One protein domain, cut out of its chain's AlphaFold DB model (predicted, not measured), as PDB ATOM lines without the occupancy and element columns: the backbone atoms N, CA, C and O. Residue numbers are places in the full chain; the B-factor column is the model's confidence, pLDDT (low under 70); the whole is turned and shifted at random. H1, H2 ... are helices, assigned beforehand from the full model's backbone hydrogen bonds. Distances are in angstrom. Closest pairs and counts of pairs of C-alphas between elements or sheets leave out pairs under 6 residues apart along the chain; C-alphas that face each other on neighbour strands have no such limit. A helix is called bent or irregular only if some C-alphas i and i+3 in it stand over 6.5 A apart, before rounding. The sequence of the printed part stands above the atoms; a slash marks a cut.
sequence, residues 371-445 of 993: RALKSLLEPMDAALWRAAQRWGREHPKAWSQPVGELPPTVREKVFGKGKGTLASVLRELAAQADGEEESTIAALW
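This is residues 371 to 445 of the 993 residues of the protein "Excinuclease ABC subunit A" of Deltaproteobacteria bacterium (UniProt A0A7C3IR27). The long helix H2 runs side by side with H5, opposite ways, and H1 folds back on the beginning of H2; H4 and H5 follow each other nearly in line, with a loop between them. Short H3 sits at the turn from H2 towards H4, and H6 lies loosely past the other end of H5. The printed part has 75 residues with six named helices, H1 to H6 in order, and no named strand; the class is all helix. It is compact, with a radius of gyration of the C-alphas of 12.3 A, yet elongated, spanning 37 by 23 by 20 A.

Find C-alpha 371 at (144.401, 211.220, 168.379), where H1, residues 371 to 377, begins. H2, residues 382 to 394, starts at (152.567, 222.762, 173.542) and runs 18.8 A. Next come H3, residues 396 to 399, H4, residues 408 to 415, 10.1 A, and H5, residues 422 to 430, 12.0 A. H6, residues 436 to 444, 14.7 A, ends at (160.873, 211.086, 170.996); it is neither bent nor irregular, but only just: C-alphas 440 and 443 are 6.0 A apart.

H1 and H2 form a hairpin: they touch, opposite ways at a shallow tilt of 33 degrees, only just short of steep. Look at their closest C-alphas, Leu 377 and Trp 385, 5.1 A apart; H2 touches H1 with residues 384 to 388 alone. H2 touches H5, closest C-alphas Leu 384 and Leu 426 at 6.1 A, opposite ways at a shallow tilt of 21 degrees. H3 is close to but not clearly touching H2, C-alphas Gly 392 and Trp 399 at 5.3 A, and likewise H4, Ala 398 and Val 410 at 7.0 A. H4 and H5 touch only at the corner, C-alphas Val 414 and Leu 422 at 4.9 A, the same way at 5 degrees. H6 is close to but not clearly touching H5, C-alphas Ala 430 and Ile 441 at 6.3 A, and near H1. In H1, H2, H4 and H5 every O i to N i+4 pair is within hydrogen-bond range; in H6 2 of 5 are, beside 5 of 6 O i to N i+3 pairs, and H3 is too short for an O i to N i+4 pair.

The C-alphas farthest apart are those of Pro 407 and Gly 435, 37.3 A. The printed part has no cut, and no link is long. Confidence is low, under 70, at residue 379 and residues 433 to 445.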
ATOM      1  N   ARG A 371     144.528 211.709 166.995       83.25
ATOM      2  CA  ARG A 371     144.401 211.220 168.379       83.25
ATOM      3  C   ARG A 371     145.714 210.613 168.869       83.25
ATOM      4  O   ARG A 371     146.081 210.828 170.022       83.25
ATOM      5  N   ALA A 372     146.419 209.900 167.995       82.31
ATOM      6  CA  ALA A 372     147.746 209.362 168.265       82.31
ATOM      7  C   ALA A 372     148.758 210.487 168.549       82.31
ATOM      8  O   ALA A 372     149.433 210.452 169.575       82.31
ATOM      9  N   LEU A 373     148.801 211.519 167.698       85.44
ATOM     10  CA  LEU A 373     149.666 212.689 167.880       85.44
ATOM     11  C   LEU A 373     149.285 213.515 169.109       85.44
ATOM     12  O   LEU A 373     150.180 213.998 169.789       85.44
ATOM     13  N   LYS A 374     147.990 213.652 169.426       83.81
ATOM     14  CA  LYS A 374     147.541 214.329 170.650       83.81
ATOM     15  C   LYS A 374     148.072 213.623 171.895       83.81
ATOM     16  O   LYS A 374     148.713 214.252 172.722       83.81
ATOM     17  N   SER A 375     147.843 212.312 171.984       76.00
ATOM     18  CA  SER A 375     148.285 211.491 173.119       76.00
ATOM     19  C   SER A 375     149.803 211.532 173.312       76.00
ATOM     20  O   SER A 375     150.286 211.498 174.439       76.00
ATOM     21  N   LEU A 376     150.548 211.616 172.204       75.69
ATOM     22  CA  LEU A 376     151.999 211.699 172.232       75.69
ATOM     23  C   LEU A 376     152.486 213.107 172.588       75.69
ATOM     24  O   LEU A 376     153.244 213.242 173.528       75.69
ATOM     25  N   LEU A 377     152.073 214.144 171.856       80.12
ATOM     26  CA  LEU A 377     152.721 215.461 171.882       80.12
ATOM     27  C   LEU A 377     152.121 216.438 172.898       80.12
ATOM     28  O   LEU A 377     152.847 217.280 173.411       80.12
ATOM     29  N   GLU A 378     150.821 216.350 173.195       76.38
ATOM     30  CA  GLU A 378     150.147 217.286 174.114       76.38
ATOM     31  C   GLU A 378     150.708 217.238 175.546       76.38
ATOM     32  O   GLU A 378     150.908 218.307 176.119       76.38
ATOM     33  N   PRO A 379     151.033 216.061 176.122       68.19
ATOM     34  CA  PRO A 379     151.703 215.994 177.420       68.19
ATOM     35  C   PRO A 379     153.171 216.431 177.375       68.19
ATOM     36  O   PRO A 379     153.767 216.615 178.432       68.19
ATOM     37  N   MET A 380     153.769 216.512 176.179       70.56
ATOM     38  CA  MET A 380     155.208 216.708 176.015       70.56
ATOM     39  C   MET A 380     155.579 218.171 175.843       70.56
ATOM     40  O   MET A 380     156.418 218.675 176.580       70.56
ATOM     41  N   ASP A 381     154.976 218.825 174.850       76.25
ATOM     42  CA  ASP A 381     155.231 220.224 174.548       76.25
ATOM     43  C   ASP A 381     154.080 220.847 173.737       76.25
ATOM     44  O   ASP A 381     153.591 220.315 172.729       76.25
ATOM     45  N   ALA A 382     153.665 222.038 174.161       80.12
ATOM     46  CA  ALA A 382     152.567 222.762 173.542       80.12
ATOM     47  C   ALA A 382     152.919 223.290 172.140       80.12
ATOM     48  O   ALA A 382     152.011 223.519 171.331       80.12
ATOM     49  N   ALA A 383     154.194 223.541 171.822       80.00
ATOM     50  CA  ALA A 383     154.608 223.992 170.491       80.00
ATOM     51  C   ALA A 383     154.619 222.839 169.472       80.00
ATOM     52  O   ALA A 383     154.062 222.997 168.377       80.00
ATOM     53  N   LEU A 384     155.135 221.665 169.850       80.25
ATOM     54  CA  LEU A 384     155.079 220.429 169.066       80.25
ATOM     55  C   LEU A 384     153.632 220.042 168.753       80.25
ATOM     56  O   LEU A 384     153.291 219.770 167.596       80.25
ATOM     57  N   TRP A 385     152.740 220.102 169.747       87.56
ATOM     58  CA  TRP A 385     151.323 219.821 169.525       87.56
ATOM     59  C   TRP A 385     150.667 220.816 168.554       87.56
ATOM     60  O   TRP A 385     149.976 220.412 167.615       87.56
ATOM     61  N   ARG A 386     150.935 222.121 168.694       87.25
ATOM     62  CA  ARG A 386     150.434 223.146 167.756       87.25
ATOM     63  C   ARG A 386     150.959 222.950 166.331       87.25
ATOM     64  O   ARG A 386     150.231 223.209 165.370       87.25
ATOM     65  N   ALA A 387     152.205 222.504 166.169       85.19
ATOM     66  CA  ALA A 387     152.771 222.168 164.864       85.19
ATOM     67  C   ALA A 387     152.039 220.980 164.221       85.19
ATOM     68  O   ALA A 387     151.597 221.090 163.076       85.19
ATOM     69  N   ALA A 388     151.796 219.909 164.982       86.69
ATOM     70  CA  ALA A 388     151.001 218.775 164.520       86.69
ATOM     71  C   ALA A 388     149.569 219.183 164.138       86.69
ATOM     72  O   ALA A 388     149.082 218.796 163.079       86.69
ATOM     73  N   GLN A 389     148.908 220.034 164.932       91.38
ATOM     74  CA  GLN A 389     147.573 220.554 164.607       91.38
ATOM     75  C   GLN A 389     147.537 221.391 163.320       91.38
ATOM     76  O   GLN A 389     146.539 221.370 162.601       91.38
ATOM     77  N   ARG A 390     148.588 222.173 163.028       89.69
ATOM     78  CA  ARG A 390     148.694 222.910 161.755       89.69
ATOM     79  C   ARG A 390     148.768 221.945 160.580       89.69
ATOM     80  O   ARG A 390     147.946 222.048 159.675       89.69
ATOM     81  N   TRP A 391     149.647 220.951 160.666       89.62
ATOM     82  CA  TRP A 391     149.749 219.910 159.645       89.62
ATOM     83  C   TRP A 391     148.421 219.156 159.456       89.62
ATOM     84  O   TRP A 391     147.986 218.926 158.329       89.62
ATOM     85  N   GLY A 392     147.730 218.838 160.556       88.19
ATOM     86  CA  GLY A 392     146.421 218.181 160.542       88.19
ATOM     87  C   GLY A 392     145.320 218.987 159.858       88.19
ATOM     88  O   GLY A 392     144.472 218.407 159.181       88.19
ATOM     89  N   ARG A 393     145.351 220.322 159.973       89.19
ATOM     90  CA  ARG A 393     144.430 221.221 159.255       89.19
ATOM     91  C   ARG A 393     144.671 221.225 157.748       89.19
ATOM     92  O   ARG A 393     143.712 221.311 156.990       89.19
ATOM     93  N   GLU A 394     145.923 221.094 157.323       86.56
ATOM     94  CA  GLU A 394     146.293 220.979 155.907       86.56
ATOM     95  C   GLU A 394     145.974 219.585 155.334       86.56
ATOM     96  O   GLU A 394     145.759 219.438 154.131       86.56
ATOM     97  N   HIS A 395     145.896 218.559 156.191       87.75
ATOM     98  CA  HIS A 395     145.696 217.160 155.803       87.75
ATOM     99  C   HIS A 395     144.538 216.479 156.570       87.75
ATOM    100  O   HIS A 395     144.738 215.437 157.204       87.75
ATOM    101  N   PRO A 396     143.293 216.990 156.484       86.31
ATOM    102  CA  PRO A 396     142.182 216.550 157.335       86.31
ATOM    103  C   PRO A 396     141.782 215.082 157.126       86.31
ATOM    104  O   PRO A 396     141.401 214.410 158.081       86.31
ATOM    105  N   LYS A 397     141.915 214.556 155.898       86.12
ATOM    106  CA  LYS A 397     141.658 213.133 155.603       86.12
ATOM    107  C   LYS A 397     142.677 212.205 156.270       86.12
ATOM    108  O   LYS A 397     142.295 211.161 156.775       86.12
ATOM    109  N   ALA A 398     143.954 212.590 156.290       86.00
ATOM    110  CA  ALA A 398     144.997 211.814 156.958       86.00
ATOM    111  C   ALA A 398     144.857 211.889 158.486       86.00
ATOM    112  O   ALA A 398     145.114 210.918 159.186       86.00
ATOM    113  N   TRP A 399     144.414 213.038 159.005       90.56
ATOM    114  CA  TRP A 399     144.270 213.298 160.437       90.56
ATOM    115  C   TRP A 399     143.253 212.383 161.138       90.56
ATOM    116  O   TRP A 399     143.437 212.038 162.307       90.56
ATOM    117  N   SER A 400     142.188 211.982 160.438       89.19
ATOM    118  CA  SER A 400     141.133 211.102 160.959       89.19
ATOM    119  C   SER A 400     141.338 209.617 160.642       89.19
ATOM    120  O   SER A 400     140.606 208.786 161.178       89.19
ATOM    121  N   GLN A 401     142.324 209.266 159.813       89.62
ATOM    122  CA  GLN A 401     142.613 207.882 159.441       89.62
ATOM    123  C   GLN A 401     143.469 207.166 160.494       89.62
ATOM    124  O   GLN A 401     144.365 207.795 161.072       89.62
ATOM    125  N   PRO A 402     143.241 205.860 160.730       87.69
ATOM    126  CA  PRO A 402     144.144 205.037 161.525       87.69
ATOM    127  C   PRO A 402     145.569 205.075 160.969       87.69
ATOM    128  O   PRO A 402     145.781 204.955 159.763       87.69
ATOM    129  N   VAL A 403     146.564 205.210 161.849       84.94
ATOM    130  CA  VAL A 403     147.982 205.318 161.460       84.94
ATOM    131  C   VAL A 403     148.455 204.120 160.620       84.94
ATOM    132  O   VAL A 403     149.226 204.289 159.675       84.94
ATOM    133  N   GLY A 404     147.984 202.912 160.938       82.00
ATOM    134  CA  GLY A 404     148.339 201.684 160.219       82.00
ATOM    135  C   GLY A 404     147.836 201.641 158.774       82.00
ATOM    136  O   GLY A 404     148.471 201.007 157.937       82.00
ATOM    137  N   GLU A 405     146.758 202.363 158.473       88.44
ATOM    138  CA  GLU A 405     146.054 202.349 157.183       88.44
ATOM    139  C   GLU A 405     146.403 203.557 156.298       88.44
ATOM    140  O   GLU A 405     145.816 203.752 155.233       88.44
ATOM    141  N   LEU A 406     147.363 204.389 156.719       87.62
ATOM    142  CA  LEU A 406     147.789 205.553 155.945       87.62
ATOM    143  C   LEU A 406     148.359 205.120 154.577       87.62
ATOM    144  O   LEU A 406     149.267 204.283 154.537       87.62
ATOM    145  N   PRO A 407     147.907 205.720 153.456       88.75
ATOM    146  CA  PRO A 407     148.460 205.447 152.130       88.75
ATOM    147  C   PRO A 407     149.966 205.763 152.052       88.75
ATOM    148  O   PRO A 407     150.398 206.729 152.686       88.75
ATOM    149  N   PRO A 408     150.769 205.062 151.224       87.88
ATOM    150  CA  PRO A 408     152.225 205.260 151.146       87.88
ATOM    151  C   PRO A 408     152.661 206.718 150.924       87.88
ATOM    152  O   PRO A 408     153.611 207.195 151.535       87.88
ATOM    153  N   THR A 409     151.919 207.466 150.104       86.31
ATOM    154  CA  THR A 409     152.182 208.887 149.829       86.31
ATOM    155  C   THR A 409     151.934 209.790 151.038       86.31
ATOM    156  O   THR A 409     152.612 210.801 151.210       86.31
ATOM    157  N   VAL A 410     150.966 209.441 151.889       87.25
ATOM    158  CA  VAL A 410     150.673 210.148 153.143       87.25
ATOM    159  C   VAL A 410     151.670 209.741 154.220       87.25
ATOM    160  O   VAL A 410     152.145 210.608 154.948       87.25
ATOM    161  N   ARG A 411     152.049 208.457 154.281       88.81
ATOM    162  CA  ARG A 411     153.111 207.974 155.173       88.81
ATOM    163  C   ARG A 411     154.404 208.745 154.957       88.81
ATOM    164  O   ARG A 411     154.956 209.230 155.932       88.81
ATOM    165  N   GLU A 412     154.825 208.964 153.712       86.69
ATOM    166  CA  GLU A 412     156.025 209.762 153.425       86.69
ATOM    167  C   GLU A 412     155.895 211.214 153.921       86.69
ATOM    168  O   GLU A 412     156.827 211.771 154.493       86.69
ATOM    169  N   LYS A 413     154.713 211.833 153.801       87.38
ATOM    170  CA  LYS A 413     154.470 213.191 154.326       87.38
ATOM    171  C   LYS A 413     154.470 213.274 155.855       87.38
ATOM    172  O   LYS A 413     154.762 214.339 156.402       87.38
ATOM    173  N   VAL A 414     154.106 212.192 156.540       84.56
ATOM    174  CA  VAL A 414     154.050 212.132 158.008       84.56
ATOM    175  C   VAL A 414     155.404 211.718 158.589       84.56
ATOM    176  O   VAL A 414     155.918 212.397 159.475       84.56
ATOM    177  N   PHE A 415     155.984 210.634 158.075       86.19
ATOM    178  CA  PHE A 415     157.140 209.924 158.633       86.19
ATOM    179  C   PHE A 415     158.455 210.169 157.883       86.19
ATOM    180  O   PHE A 415     159.520 209.872 158.416       86.19
ATOM    181  N   GLY A 416     158.404 210.705 156.662       82.00
ATOM    182  CA  GLY A 416     159.581 210.873 155.813       82.00
ATOM    183  C   GLY A 416     160.612 211.852 156.378       82.00
ATOM    184  O   GLY A 416     160.301 212.760 157.154       82.00
ATOM    185  N   LYS A 417     161.868 211.701 155.942       77.56
ATOM    186  CA  LYS A 417     162.991 212.571 156.348       77.56
ATOM    187  C   LYS A 417     163.100 213.861 155.516       77.56
ATOM    188  O   LYS A 417     163.922 214.716 155.838       77.56
ATOM    189  N   GLY A 418     162.294 214.001 154.460       78.94
ATOM    190  CA  GLY A 418     162.298 215.165 153.572       78.94
ATOM    191  C   GLY A 418     161.889 216.469 154.266       78.94
ATOM    192  O   GLY A 418     161.133 216.470 155.232       78.94
ATOM    193  N   LYS A 419     162.376 217.603 153.755       77.06
ATOM    194  CA  LYS A 419     162.035 218.929 154.287       77.06
ATOM    195  C   LYS A 419     160.535 219.209 154.110       77.06
ATOM    196  O   LYS A 419     160.029 219.117 152.994       77.06
ATOM    197  N   GLY A 420     159.846 219.575 155.191       75.06
ATOM    198  CA  GLY A 420     158.412 219.900 155.185       75.06
ATOM    199  C   GLY A 420     157.480 218.729 155.521       75.06
ATOM    200  O   GLY A 420     156.264 218.909 155.537       75.06
ATOM    201  N   THR A 421     158.014 217.542 155.823       86.31
ATOM    202  CA  THR A 421     157.233 216.455 156.441       86.31
ATOM    203  C   THR A 421     156.916 216.782 157.901       86.31
ATOM    204  O   THR A 421     157.656 217.536 158.541       86.31
ATOM    205  N   LEU A 422     155.864 216.178 158.466       83.69
ATOM    206  CA  LEU A 422     155.540 216.365 159.886       83.69
ATOM    207  C   LEU A 422     156.717 215.955 160.792       83.69
ATOM    208  O   LEU A 422     157.062 216.698 161.709       83.69
ATOM    209  N   ALA A 423     157.375 214.827 160.499       82.06
ATOM    210  CA  ALA A 423     158.577 214.384 161.206       82.06
ATOM    211  C   ALA A 423     159.717 215.409 161.162       82.06
ATOM    212  O   ALA A 423     160.322 215.682 162.195       82.06
ATOM    213  N   SER A 424     159.994 216.012 160.000       82.19
ATOM    214  CA  SER A 424     161.054 217.024 159.875       82.19
ATOM    215  C   SER A 424     160.761 218.285 160.691       82.19
ATOM    216  O   SER A 424     161.647 218.774 161.385       82.19
ATOM    217  N   VAL A 425     159.510 218.756 160.686       81.75
ATOM    218  CA  VAL A 425     159.086 219.941 161.448       81.75
ATOM    219  C   VAL A 425     159.179 219.681 162.950       81.75
ATOM    220  O   VAL A 425     159.684 220.518 163.693       81.75
ATOM    221  N   LEU A 426     158.719 218.513 163.407       80.62
ATOM    222  CA  LEU A 426     158.825 218.137 164.816       80.62
ATOM    223  C   LEU A 426     160.288 217.971 165.243       80.62
ATOM    224  O   LEU A 426     160.627 218.374 166.347       80.62
ATOM    225  N   ARG A 427     161.161 217.452 164.369       78.12
ATOM    226  CA  ARG A 427     162.606 217.337 164.618       78.12
ATOM    227  C   ARG A 427     163.285 218.698 164.763       78.12
ATOM    228  O   ARG A 427     164.084 218.873 165.674       78.12
ATOM    229  N   GLU A 428     162.972 219.651 163.888       79.56
ATOM    230  CA  GLU A 428     163.526 221.011 163.956       79.56
ATOM    231  C   GLU A 428     163.108 221.731 165.241       79.56
ATOM    232  O   GLU A 428     163.946 222.341 165.896       79.56
ATOM    233  N   LEU A 429     161.835 221.614 165.631       76.25
ATOM    234  CA  LEU A 429     161.331 222.186 166.881       76.25
ATOM    235  C   LEU A 429     161.927 221.490 168.109       76.25
ATOM    236  O   LEU A 429     162.344 222.155 169.048       76.25
ATOM    237  N   ALA A 430     162.021 220.161 168.080       73.12
ATOM    238  CA  ALA A 430     162.625 219.378 169.150       73.12
ATOM    239  C   ALA A 430     164.112 219.706 169.358       73.12
ATOM    240  O   ALA A 430     164.589 219.651 170.484       73.12
ATOM    241  N   ALA A 431     164.841 220.046 168.290       72.81
ATOM    242  CA  ALA A 431     166.250 220.433 168.354       72.81
ATOM    243  C   ALA A 431     166.481 221.865 168.876       72.81
ATOM    244  O   ALA A 431     167.621 222.233 169.137       72.81
ATOM    245  N   GLN A 432     165.424 222.675 168.987       73.19
ATOM    246  CA  GLN A 432     165.459 224.043 169.520       73.19
ATOM    247  C   GLN A 432     164.990 224.120 170.980       73.19
ATOM    248  O   GLN A 432     164.918 225.215 171.531       73.19
ATOM    249  N   ALA A 433     164.619 222.989 171.585       67.31
ATOM    250  CA  ALA A 433     164.168 222.939 172.966       67.31
ATOM    251  C   ALA A 433     165.356 223.052 173.930       67.31
ATOM    252  O   ALA A 433     166.313 222.291 173.814       67.31
ATOM    253  N   ASP A 434     165.253 223.958 174.905       56.94
ATOM    254  CA  ASP A 434     166.259 224.193 175.944       56.94
ATOM    255  C   ASP A 434     165.664 223.921 177.343       56.94
ATOM    256  O   ASP A 434     164.495 224.202 177.615       56.94
ATOM    257  N   GLY A 435     166.472 223.414 178.281       60.25
ATOM    258  CA  GLY A 435     166.089 223.309 179.698       60.25
ATOM    259  C   GLY A 435     165.172 222.122 180.038       60.25
ATOM    260  O   GLY A 435     165.438 220.988 179.648       60.25
ATOM    261  N   GLU A 436     164.115 222.339 180.836       48.16
ATOM    262  CA  GLU A 436     163.215 221.255 181.292       48.16
ATOM    263  C   GLU A 436     162.432 220.595 180.134       48.16
ATOM    264  O   GLU A 436     162.142 219.395 180.197       48.16
ATOM    265  N   GLU A 437     162.167 221.336 179.049       52.41
ATOM    266  CA  GLU A 437     161.484 220.858 177.834       52.41
ATOM    267  C   GLU A 437     162.298 219.786 177.084       52.41
ATOM    268  O   GLU A 437     161.732 218.812 176.574       52.41
ATOM    269  N   GLU A 438     163.632 219.891 177.102       54.59
ATOM    270  CA  GLU A 438     164.559 218.945 176.465       54.59
ATOM    271  C   GLU A 438     164.388 217.525 177.029       54.59
ATOM    272  O   GLU A 438     164.376 216.546 176.282       54.59
ATOM    273  N   SER A 439     164.174 217.397 178.343       52.78
ATOM    274  CA  SER A 439     164.028 216.100 179.020       52.78
ATOM    275  C   SER A 439     162.752 215.348 178.634       52.78
ATOM    276  O   SER A 439     162.745 214.117 178.572       52.78
ATOM    277  N   THR A 440     161.683 216.085 178.332       57.44
ATOM    278  CA  THR A 440     160.405 215.511 177.915       57.44
ATOM    279  C   THR A 440     160.477 215.133 176.442       57.44
ATOM    280  O   THR A 440     160.175 213.999 176.076       57.44
ATOM    281  N   ILE A 441     160.990 216.034 175.602       64.56
ATOM    282  CA  ILE A 441     161.178 215.820 174.162       64.56
ATOM    283  C   ILE A 441     162.205 214.709 173.880       64.56
ATOM    284  O   ILE A 441     162.042 213.975 172.903       64.56
ATOM    285  N   ALA A 442     163.186 214.489 174.771       60.75
ATOM    286  CA  ALA A 442     164.151 213.381 174.737       60.75
ATOM    287  C   ALA A 442     163.497 212.009 174.482       60.75
ATOM    288  O   ALA A 442     164.090 211.166 173.812       60.75
ATOM    289  N   ALA A 443     162.266 211.786 174.957       60.56
ATOM    290  CA  ALA A 443     161.548 210.522 174.774       60.56
ATOM    291  C   ALA A 443     161.134 210.232 173.313       60.56
ATOM    292  O   ALA A 443     160.845 209.078 172.981       60.56
ATOM    293  N   LEU A 444     161.108 211.247 172.439       64.44
ATOM    294  CA  LEU A 444     160.873 211.086 170.996       64.44
ATOM    295  C   LEU A 444     162.135 210.663 170.242       64.44
ATOM    296  O   LEU A 444     162.034 210.051 169.176       64.44
ATOM    297  N   TRP A 445     163.308 210.988 170.782       69.81
ATOM    298  CA  TRP A 445     164.580 210.714 170.138       69.81
ATOM    299  C   TRP A 445     164.955 209.244 170.289       69.81
ATOM    300  O   TRP A 445     164.936 208.658 171.371       69.81
TER     301      TRP A 445